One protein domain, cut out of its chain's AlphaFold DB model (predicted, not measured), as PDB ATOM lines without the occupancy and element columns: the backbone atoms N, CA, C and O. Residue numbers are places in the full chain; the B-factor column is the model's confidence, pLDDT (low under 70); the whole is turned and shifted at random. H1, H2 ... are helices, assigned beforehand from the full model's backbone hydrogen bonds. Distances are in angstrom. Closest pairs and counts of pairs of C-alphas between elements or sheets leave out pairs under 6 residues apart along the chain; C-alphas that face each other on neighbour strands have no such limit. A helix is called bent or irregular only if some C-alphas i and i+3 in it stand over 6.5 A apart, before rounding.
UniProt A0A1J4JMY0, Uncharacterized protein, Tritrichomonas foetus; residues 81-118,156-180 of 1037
ATOM      1  N   GLU A  81       2.486  35.382 -53.362       80.44
ATOM      2  CA  GLU A  81       2.043  34.078 -52.849       80.44
ATOM      3  C   GLU A  81       1.555  34.188 -51.395       80.44
ATOM      4  O   GLU A  81       0.418  33.814 -51.105       80.44
ATOM      5  N   ARG A  82       2.318  34.847 -50.508       73.19
ATOM      6  CA  ARG A  82       1.881  35.181 -49.137       73.19
ATOM      7  C   ARG A  82       0.595  36.021 -49.122       73.19
ATOM      8  O   ARG A  82      -0.265  35.814 -48.266       73.19
ATOM      9  N   ARG A  83       0.422  36.954 -50.072       75.75
ATOM     10  CA  ARG A  83      -0.816  37.747 -50.202       75.75
ATOM     11  C   ARG A  83      -1.996  36.897 -50.685       75.75
ATOM     12  O   ARG A  83      -3.087  37.064 -50.152       75.75
ATOM     13  N   ALA A  84      -1.789  35.995 -51.643       79.19
ATOM     14  CA  ALA A  84      -2.817  35.078 -52.132       79.19
ATOM     15  C   ALA A  84      -3.268  34.103 -51.033       79.19
ATOM     16  O   ALA A  84      -4.467  33.982 -50.792       79.19
ATOM     17  N   ALA A  85      -2.324  33.506 -50.298       73.38
ATOM     18  CA  ALA A  85      -2.610  32.647 -49.150       73.38
ATOM     19  C   ALA A  85      -3.407  33.386 -48.060       73.38
ATOM     20  O   ALA A  85      -4.419  32.875 -47.586       73.38
ATOM     21  N   LYS A  86      -3.026  34.629 -47.722       73.69
ATOM     22  CA  LYS A  86      -3.766  35.436 -46.736       73.69
ATOM     23  C   LYS A  86      -5.175  35.821 -47.210       73.69
ATOM     24  O   LYS A  86      -6.100  35.841 -46.404       73.69
ATOM     25  N   VAL A  87      -5.367  36.094 -48.505       76.81
ATOM     26  CA  VAL A  87      -6.708  36.302 -49.085       76.81
ATOM     27  C   VAL A  87      -7.537  35.015 -49.008       76.81
ATOM     28  O   VAL A  87      -8.681  35.069 -48.570       76.81
ATOM     29  N   HIS A  88      -6.957  33.862 -49.354       77.38
ATOM     30  CA  HIS A  88      -7.626  32.563 -49.252       77.38
ATOM     31  C   HIS A  88      -8.042  32.237 -47.807       77.38
ATOM     32  O   HIS A  88      -9.172  31.808 -47.581       77.38
ATOM     33  N   GLN A  89      -7.171  32.507 -46.826       78.94
ATOM     34  CA  GLN A  89      -7.471  32.343 -45.400       78.94
ATOM     35  C   GLN A  89      -8.703  33.168 -44.990       78.94
ATOM     36  O   GLN A  89      -9.647  32.607 -44.441       78.94
ATOM     37  N   TYR A  90      -8.747  34.468 -45.315       76.38
ATOM     38  CA  TYR A  90      -9.916  35.305 -45.011       76.38
ATOM     39  C   TYR A  90     -11.195  34.831 -45.714       76.38
ATOM     40  O   TYR A  90     -12.245  34.790 -45.079       76.38
ATOM     41  N   CYS A  91     -11.121  34.425 -46.986       77.56
ATOM     42  CA  CYS A  91     -12.280  33.872 -47.692       77.56
ATOM     43  C   CYS A  91     -12.800  32.585 -47.029       77.56
ATOM     44  O   CYS A  91     -14.010  32.419 -46.900       77.56
ATOM     45  N   SER A  92     -11.910  31.698 -46.572       77.62
ATOM     46  CA  SER A  92     -12.295  30.461 -45.879       77.62
ATOM     47  C   SER A  92     -12.971  30.732 -44.532       77.62
ATOM     48  O   SER A  92     -13.982  30.104 -44.221       77.62
ATOM     49  N   LEU A  93     -12.449  31.683 -43.751       79.69
ATOM     50  CA  LEU A  93     -13.014  32.070 -42.451       79.69
ATOM     51  C   LEU A  93     -14.399  32.713 -42.609       79.69
ATOM     52  O   LEU A  93     -15.318  32.389 -41.859       79.69
ATOM     53  N   GLU A  94     -14.582  33.572 -43.614       79.06
ATOM     54  CA  GLU A  94     -15.881  34.193 -43.896       79.06
ATOM     55  C   GLU A  94     -16.915  33.151 -44.362       79.06
ATOM     56  O   GLU A  94     -18.049  33.150 -43.883       79.06
ATOM     57  N   ILE A  95     -16.517  32.189 -45.208       83.62
ATOM     58  CA  ILE A  95     -17.369  31.044 -45.586       83.62
ATOM     59  C   ILE A  95     -17.748  30.213 -44.350       83.62
ATOM     60  O   ILE A  95     -18.911  29.832 -44.203       83.62
ATOM     61  N   GLN A  96     -16.812  29.969 -43.429       78.00
ATOM     62  CA  GLN A  96     -17.086  29.256 -42.178       78.00
ATOM     63  C   GLN A  96     -18.066  30.030 -41.278       78.00
ATOM     64  O   GLN A  96     -18.994  29.428 -40.736       78.00
ATOM     65  N   GLY A  97     -17.937  31.357 -41.186       81.62
ATOM     66  CA  GLY A  97     -18.896  32.217 -40.481       81.62
ATOM     67  C   GLY A  97     -20.291  32.217 -41.115       81.62
ATOM     68  O   GLY A  97     -21.296  32.184 -40.402       81.62
ATOM     69  N   MET A  98     -20.375  32.189 -42.451       83.19
ATOM     70  CA  MET A  98     -21.642  32.049 -43.185       83.19
ATOM     71  C   MET A  98     -22.303  30.682 -42.944       83.19
ATOM     72  O   MET A  98     -23.523  30.614 -42.773       83.19
ATOM     73  N   LEU A  99     -21.515  29.603 -42.894       82.38
ATOM     74  CA  LEU A  99     -22.001  28.257 -42.580       82.38
ATOM     75  C   LEU A  99     -22.494  28.157 -41.130       82.38
ATOM     76  O   LEU A  99     -23.598  27.669 -40.902       82.38
ATOM     77  N   GLU A 100     -21.745  28.683 -40.159       82.50
ATOM     78  CA  GLU A 100     -22.156  28.684 -38.748       82.50
ATOM     79  C   GLU A 100     -23.411  29.544 -38.515       82.50
ATOM     80  O   GLU A 100     -24.321  29.145 -37.781       82.50
ATOM     81  N   PHE A 101     -23.533  30.682 -39.210       86.31
ATOM     82  CA  PHE A 101     -24.776  31.456 -39.248       86.31
ATOM     83  C   PHE A 101     -25.954  30.625 -39.791       86.31
ATOM     84  O   PHE A 101     -27.044  30.643 -39.204       86.31
ATOM     85  N   ALA A 102     -25.754  29.864 -40.872       83.62
ATOM     86  CA  ALA A 102     -26.787  29.006 -41.450       83.62
ATOM     87  C   ALA A 102     -27.180  27.850 -40.509       83.62
ATOM     88  O   ALA A 102     -28.373  27.629 -40.280       83.62
ATOM     89  N   PHE A 103     -26.213  27.156 -39.898       83.88
ATOM     90  CA  PHE A 103     -26.477  26.079 -38.937       83.88
ATOM     91  C   PHE A 103     -27.216  26.582 -37.691       83.88
ATOM     92  O   PHE A 103     -28.208  25.970 -37.281       83.88
ATOM     93  N   ARG A 104     -26.816  27.729 -37.123       85.19
ATOM     94  CA  ARG A 104     -27.526  28.347 -35.987       85.19
ATOM     95  C   ARG A 104     -28.932  28.815 -36.363       85.19
ATOM     96  O   ARG A 104     -29.852  28.621 -35.571       85.19
ATOM     97  N   SER A 105     -29.125  29.345 -37.572       83.44
ATOM     98  CA  SER A 105     -30.455  29.711 -38.084       83.44
ATOM     99  C   SER A 105     -31.367  28.485 -38.208       83.44
ATOM    100  O   SER A 105     -32.468  28.484 -37.661       83.44
ATOM    101  N   MET A 106     -30.884  27.399 -38.827       81.94
ATOM    102  CA  MET A 106     -31.624  26.130 -38.919       81.94
ATOM    103  C   MET A 106     -31.909  25.502 -37.549       81.94
ATOM    104  O   MET A 106     -32.948  24.865 -37.376       81.94
ATOM    105  N   LYS A 107     -31.021  25.684 -36.561       83.62
ATOM    106  CA  LYS A 107     -31.277  25.234 -35.188       83.62
ATOM    107  C   LYS A 107     -32.402  26.037 -34.530       83.62
ATOM    108  O   LYS A 107     -33.312  25.425 -33.991       83.62
ATOM    109  N   ILE A 108     -32.395  27.371 -34.627       84.00
ATOM    110  CA  ILE A 108     -33.492  28.219 -34.111       84.00
ATOM    111  C   ILE A 108     -34.833  27.835 -34.759       84.00
ATOM    112  O   ILE A 108     -35.849  27.764 -34.067       84.00
ATOM    113  N   GLU A 109     -34.827  27.536 -36.060       81.44
ATOM    114  CA  GLU A 109     -36.001  27.063 -36.802       81.44
ATOM    115  C   GLU A 109     -36.517  25.715 -36.260       81.44
ATOM    116  O   GLU A 109     -37.698  25.579 -35.936       81.44
ATOM    117  N   ARG A 110     -35.620  24.734 -36.087       80.50
ATOM    118  CA  ARG A 110     -35.939  23.396 -35.559       80.50
ATOM    119  C   ARG A 110     -36.411  23.436 -34.105       80.50
ATOM    120  O   ARG A 110     -37.397  22.784 -33.775       80.50
ATOM    121  N   ASP A 111     -35.741  24.205 -33.252       78.75
ATOM    122  CA  ASP A 111     -36.078  24.336 -31.833       78.75
ATOM    123  C   ASP A 111     -37.477  24.969 -31.663       78.75
ATOM    124  O   ASP A 111     -38.242  24.553 -30.790       78.75
ATOM    125  N   PHE A 112     -37.860  25.912 -32.536       81.00
ATOM    126  CA  PHE A 112     -39.214  26.483 -32.591       81.00
ATOM    127  C   PHE A 112     -40.269  25.464 -33.054       81.00
ATOM    128  O   PHE A 112     -41.313  25.337 -32.412       81.00
ATOM    129  N   ILE A 113     -39.990  24.699 -34.118       77.94
ATOM    130  CA  ILE A 113     -40.883  23.629 -34.601       77.94
ATOM    131  C   ILE A 113     -41.105  22.576 -33.506       77.94
ATOM    132  O   ILE A 113     -42.247  22.222 -33.217       77.94
ATOM    133  N   ASN A 114     -40.036  22.134 -32.838       76.88
ATOM    134  CA  ASN A 114     -40.112  21.179 -31.734       76.88
ATOM    135  C   ASN A 114     -40.929  21.735 -30.559       76.88
ATOM    136  O   ASN A 114     -41.828  21.051 -30.076       76.88
ATOM    137  N   SER A 115     -40.685  22.989 -30.159       75.19
ATOM    138  CA  SER A 115     -41.434  23.654 -29.077       75.19
ATOM    139  C   SER A 115     -42.936  23.736 -29.374       75.19
ATOM    140  O   SER A 115     -43.759  23.522 -28.484       75.19
ATOM    141  N   ASN A 116     -43.314  24.017 -30.625       75.62
ATOM    142  CA  ASN A 116     -44.718  24.072 -31.036       75.62
ATOM    143  C   ASN A 116     -45.354  22.675 -31.122       75.62
ATOM    144  O   ASN A 116     -46.497  22.512 -30.702       75.62
ATOM    145  N   ASN A 117     -44.620  21.661 -31.594       73.81
ATOM    146  CA  ASN A 117     -45.081  20.268 -31.604       73.81
ATOM    147  C   ASN A 117     -45.291  19.728 -30.179       73.81
ATOM    148  O   ASN A 117     -46.288  19.062 -29.910       73.81
ATOM    149  N   GLU A 118     -44.397  20.052 -29.245       69.88
ATOM    150  CA  GLU A 118     -44.532  19.689 -27.830       69.88
ATOM    151  C   GLU A 118     -45.731  20.399 -27.177       69.88
ATOM    152  O   GLU A 118     -46.557  19.750 -26.533       69.88
ATOM    153  N   VAL A 156     -42.592  35.761 -31.685       71.81
ATOM    154  CA  VAL A 156     -41.829  36.979 -31.346       71.81
ATOM    155  C   VAL A 156     -40.456  36.652 -30.735       71.81
ATOM    156  O   VAL A 156     -39.469  37.347 -31.003       71.81
ATOM    157  N   THR A 157     -40.338  35.582 -29.938       73.06
ATOM    158  CA  THR A 157     -39.039  35.165 -29.376       73.06
ATOM    159  C   THR A 157     -38.144  34.442 -30.388       73.06
ATOM    160  O   THR A 157     -36.925  34.639 -30.335       73.06
ATOM    161  N   LYS A 158     -38.707  33.702 -31.354       79.81
ATOM    162  CA  LYS A 158     -37.983  33.187 -32.534       79.81
ATOM    163  C   LYS A 158     -37.377  34.335 -33.344       79.81
ATOM    164  O   LYS A 158     -36.163  34.365 -33.552       79.81
ATOM    165  N   GLU A 159     -38.194  35.317 -33.725       79.62
ATOM    166  CA  GLU A 159     -37.738  36.503 -34.457       79.62
ATOM    167  C   GLU A 159     -36.628  37.255 -33.715       79.62
ATOM    168  O   GLU A 159     -35.620  37.628 -34.316       79.62
ATOM    169  N   ARG A 160     -36.776  37.457 -32.400       80.69
ATOM    170  CA  ARG A 160     -35.766  38.153 -31.592       80.69
ATOM    171  C   ARG A 160     -34.418  37.425 -31.596       80.69
ATOM    172  O   ARG A 160     -33.393  38.089 -31.739       80.69
ATOM    173  N   LYS A 161     -34.413  36.089 -31.490       80.31
ATOM    174  CA  LYS A 161     -33.190  35.270 -31.594       80.31
ATOM    175  C   LYS A 161     -32.545  35.394 -32.979       80.31
ATOM    176  O   LYS A 161     -31.338  35.605 -33.061       80.31
ATOM    177  N   LEU A 162     -33.334  35.333 -34.055       83.62
ATOM    178  CA  LEU A 162     -32.818  35.430 -35.427       83.62
ATOM    179  C   LEU A 162     -32.265  36.834 -35.745       83.62
ATOM    180  O   LEU A 162     -31.184  36.964 -36.318       83.62
ATOM    181  N   ARG A 163     -32.956  37.896 -35.307       82.12
ATOM    182  CA  ARG A 163     -32.488  39.293 -35.412       82.12
ATOM    183  C   ARG A 163     -31.174  39.514 -34.648       82.12
ATOM    184  O   ARG A 163     -30.316  40.246 -35.137       82.12
ATOM    185  N   GLN A 164     -31.002  38.875 -33.488       81.38
ATOM    186  CA  GLN A 164     -29.745  38.921 -32.737       81.38
ATOM    187  C   GLN A 164     -28.627  38.160 -33.465       81.38
ATOM    188  O   GLN A 164     -27.580  38.748 -33.711       81.38
ATOM    189  N   LEU A 165     -28.882  36.940 -33.950       85.81
ATOM    190  CA  LEU A 165     -27.911  36.164 -34.735       85.81
ATOM    191  C   LEU A 165     -27.442  36.907 -36.007       85.81
ATOM    192  O   LEU A 165     -26.260  36.874 -36.348       85.81
ATOM    193  N   HIS A 166     -28.338  37.636 -36.685       82.12
ATOM    194  CA  HIS A 166     -27.979  38.529 -37.798       82.12
ATOM    195  C   HIS A 166     -27.096  39.715 -37.373       82.12
ATOM    196  O   HIS A 166     -26.265  40.167 -38.162       82.12
ATOM    197  N   SER A 167     -27.281  40.241 -36.158       81.00
ATOM    198  CA  SER A 167     -26.403  41.270 -35.592       81.00
ATOM    199  C   SER A 167     -25.026  40.690 -35.278       81.00
ATOM    200  O   SER A 167     -24.019  41.306 -35.615       81.00
ATOM    201  N   ASP A 168     -24.977  39.498 -34.689       81.25
ATOM    202  CA  ASP A 168     -23.734  38.829 -34.307       81.25
ATOM    203  C   ASP A 168     -22.898  38.473 -35.550       81.25
ATOM    204  O   ASP A 168     -21.695  38.736 -35.576       81.25
ATOM    205  N   PHE A 169     -23.538  38.007 -36.631       84.31
ATOM    206  CA  PHE A 169     -22.888  37.834 -37.936       84.31
ATOM    207  C   PHE A 169     -22.304  39.153 -38.472       84.31
ATOM    208  O   PHE A 169     -21.114  39.229 -38.765       84.31
ATOM    209  N   ARG A 170     -23.108  40.227 -38.536       79.75
ATOM    210  CA  ARG A 170     -22.663  41.546 -39.038       79.75
ATOM    211  C   ARG A 170     -21.548  42.190 -38.212       79.75
ATOM    212  O   ARG A 170     -20.809  43.010 -38.746       79.75
ATOM    213  N   ASN A 171     -21.445  41.836 -36.935       77.38
ATOM    214  CA  ASN A 171     -20.408  42.315 -36.026       77.38
ATOM    215  C   ASN A 171     -19.137  41.439 -36.052       77.38
ATOM    216  O   ASN A 171     -18.222  41.693 -35.272       77.38
ATOM    217  N   GLY A 172     -19.071  40.409 -36.907       73.12
ATOM    218  CA  GLY A 172     -17.927  39.496 -36.992       73.12
ATOM    219  C   GLY A 172     -17.787  38.546 -35.797       73.12
ATOM    220  O   GLY A 172     -16.710  38.002 -35.582       73.12
ATOM    221  N   LEU A 173     -18.853  38.339 -35.010       75.31
ATOM    222  CA  LEU A 173     -18.860  37.432 -33.849       75.31
ATOM    223  C   LEU A 173     -19.105  35.960 -34.234       75.31
ATOM    224  O   LEU A 173     -18.996  35.082 -33.381       75.31
ATOM    225  N   LEU A 174     -19.455  35.692 -35.499       73.75
ATOM    226  CA  LEU A 174     -19.588  34.337 -36.057       73.75
ATOM    227  C   LEU A 174     -18.487  33.985 -37.070       73.75
ATOM    228  O   LEU A 174     -18.221  32.804 -37.263       73.75
ATOM    229  N   THR A 175     -17.834  34.971 -37.692       75.19
ATOM    230  CA  THR A 175     -16.614  34.743 -38.481       75.19
ATOM    231  C   THR A 175     -15.477  34.420 -37.507       75.19
ATOM    232  O   THR A 175     -15.184  35.254 -36.644       75.19
ATOM    233  N   PRO A 176     -14.823  33.244 -37.590       68.19
ATOM    234  CA  PRO A 176     -13.701  32.941 -36.714       68.19
ATOM    235  C   PRO A 176     -12.573  33.948 -36.956       68.19
ATOM    236  O   PRO A 176     -12.294  34.325 -38.098       68.19
ATOM    237  N   GLN A 177     -11.918  34.399 -35.884       66.12
ATOM    238  CA  GLN A 177     -10.729  35.235 -36.035       66.12
ATOM    239  C   GLN A 177      -9.656  34.455 -36.807       66.12
ATOM    240  O   GLN A 177      -9.537  33.245 -36.606       66.12
ATOM    241  N   PRO A 178      -8.864  35.111 -37.677       55.44
ATOM    242  CA  PRO A 178      -7.750  34.445 -38.325       55.44
ATOM    243  C   PRO A 178      -6.790  33.957 -37.251       55.44
ATOM    244  O   PRO A 178      -6.229  34.759 -36.506       55.44
ATOM    245  N   GLU A 179      -6.618  32.642 -37.187       47.16
ATOM    246  CA  GLU A 179      -5.691  31.991 -36.278       47.16
ATOM    247  C   GLU A 179      -4.295  32.604 -36.448       47.16
ATOM    248  O   GLU A 179      -3.586  32.349 -37.426       47.16
ATOM    249  N   SER A 180      -3.895  33.436 -35.477       44.59
ATOM    250  CA  SER A 180      -2.483  33.644 -35.163       44.59
ATOM    251  C   SER A 180      -1.922  32.249 -34.936       44.59
ATOM    252  O   SER A 180      -2.460  31.578 -34.051       44.59
TER     253      SER A 180
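AT A GLANCE: This is residues 81 to 118 and 156 to 180 of the 1037 residues of an uncharacterized protein of Tritrichomonas foetus (UniProt A0A1J4JMY0). One long, straight helix, H1, makes the length of the whole, and a much shorter helix, H2, packs side by side on part of it, running opposite ways. After H2 the last ten printed residues, 171 to 180, form a tail with no named element that turns back toward H1 and then runs on toward the end of the domain where H1 begins. The printed part has 63 residues, with two named helices in the order H1, H2 and no named strand; the class is all helix. The whole is loose, with a radius of gyration of the C-alphas of 15.4 A, and it is a rod that spans 54 by 18 by 15 A.

IN THESE COORDINATES: H1 is residues 81 to 118, 54.8 A from first to last C-alpha. It begins at C-alpha 81, at (2.043, 34.078, -52.849), and ends at C-alpha 118, at (-44.532, 19.689, -27.830). H2 is residues 156 to 170, 21.2 A long in the same measure, and its last C-alpha, 170, is at (-22.663, 41.546, -39.038). Neither helix is bent.

HOW THE PARTS SIT: H1 touches H2 with residues 97 to 112 alone. Their closest C-alphas are those of Ser 105 and Leu 162, 6.7 A apart. Their lines stand at a shallow tilt of 5 degrees, and they run opposite ways. Their centres are 13.9 A apart. Residues 113 to 118, which belong to H1, stand free. In H1 and H2 every O i to N i+4 pair is within hydrogen-bond range.

THE WHOLE: The two C-alphas farthest apart are those of Glu 81 and Glu 118, at 54.8 A. Residues 119 to 155 are not printed, and C-alphas 118 and 156 are 17.8 A apart across this cut; the link from H1 to H2 is the link across the cut. The mean pLDDT of the printed part is 77.4, and it is under 70 at residue 118 and residues 176 to 180.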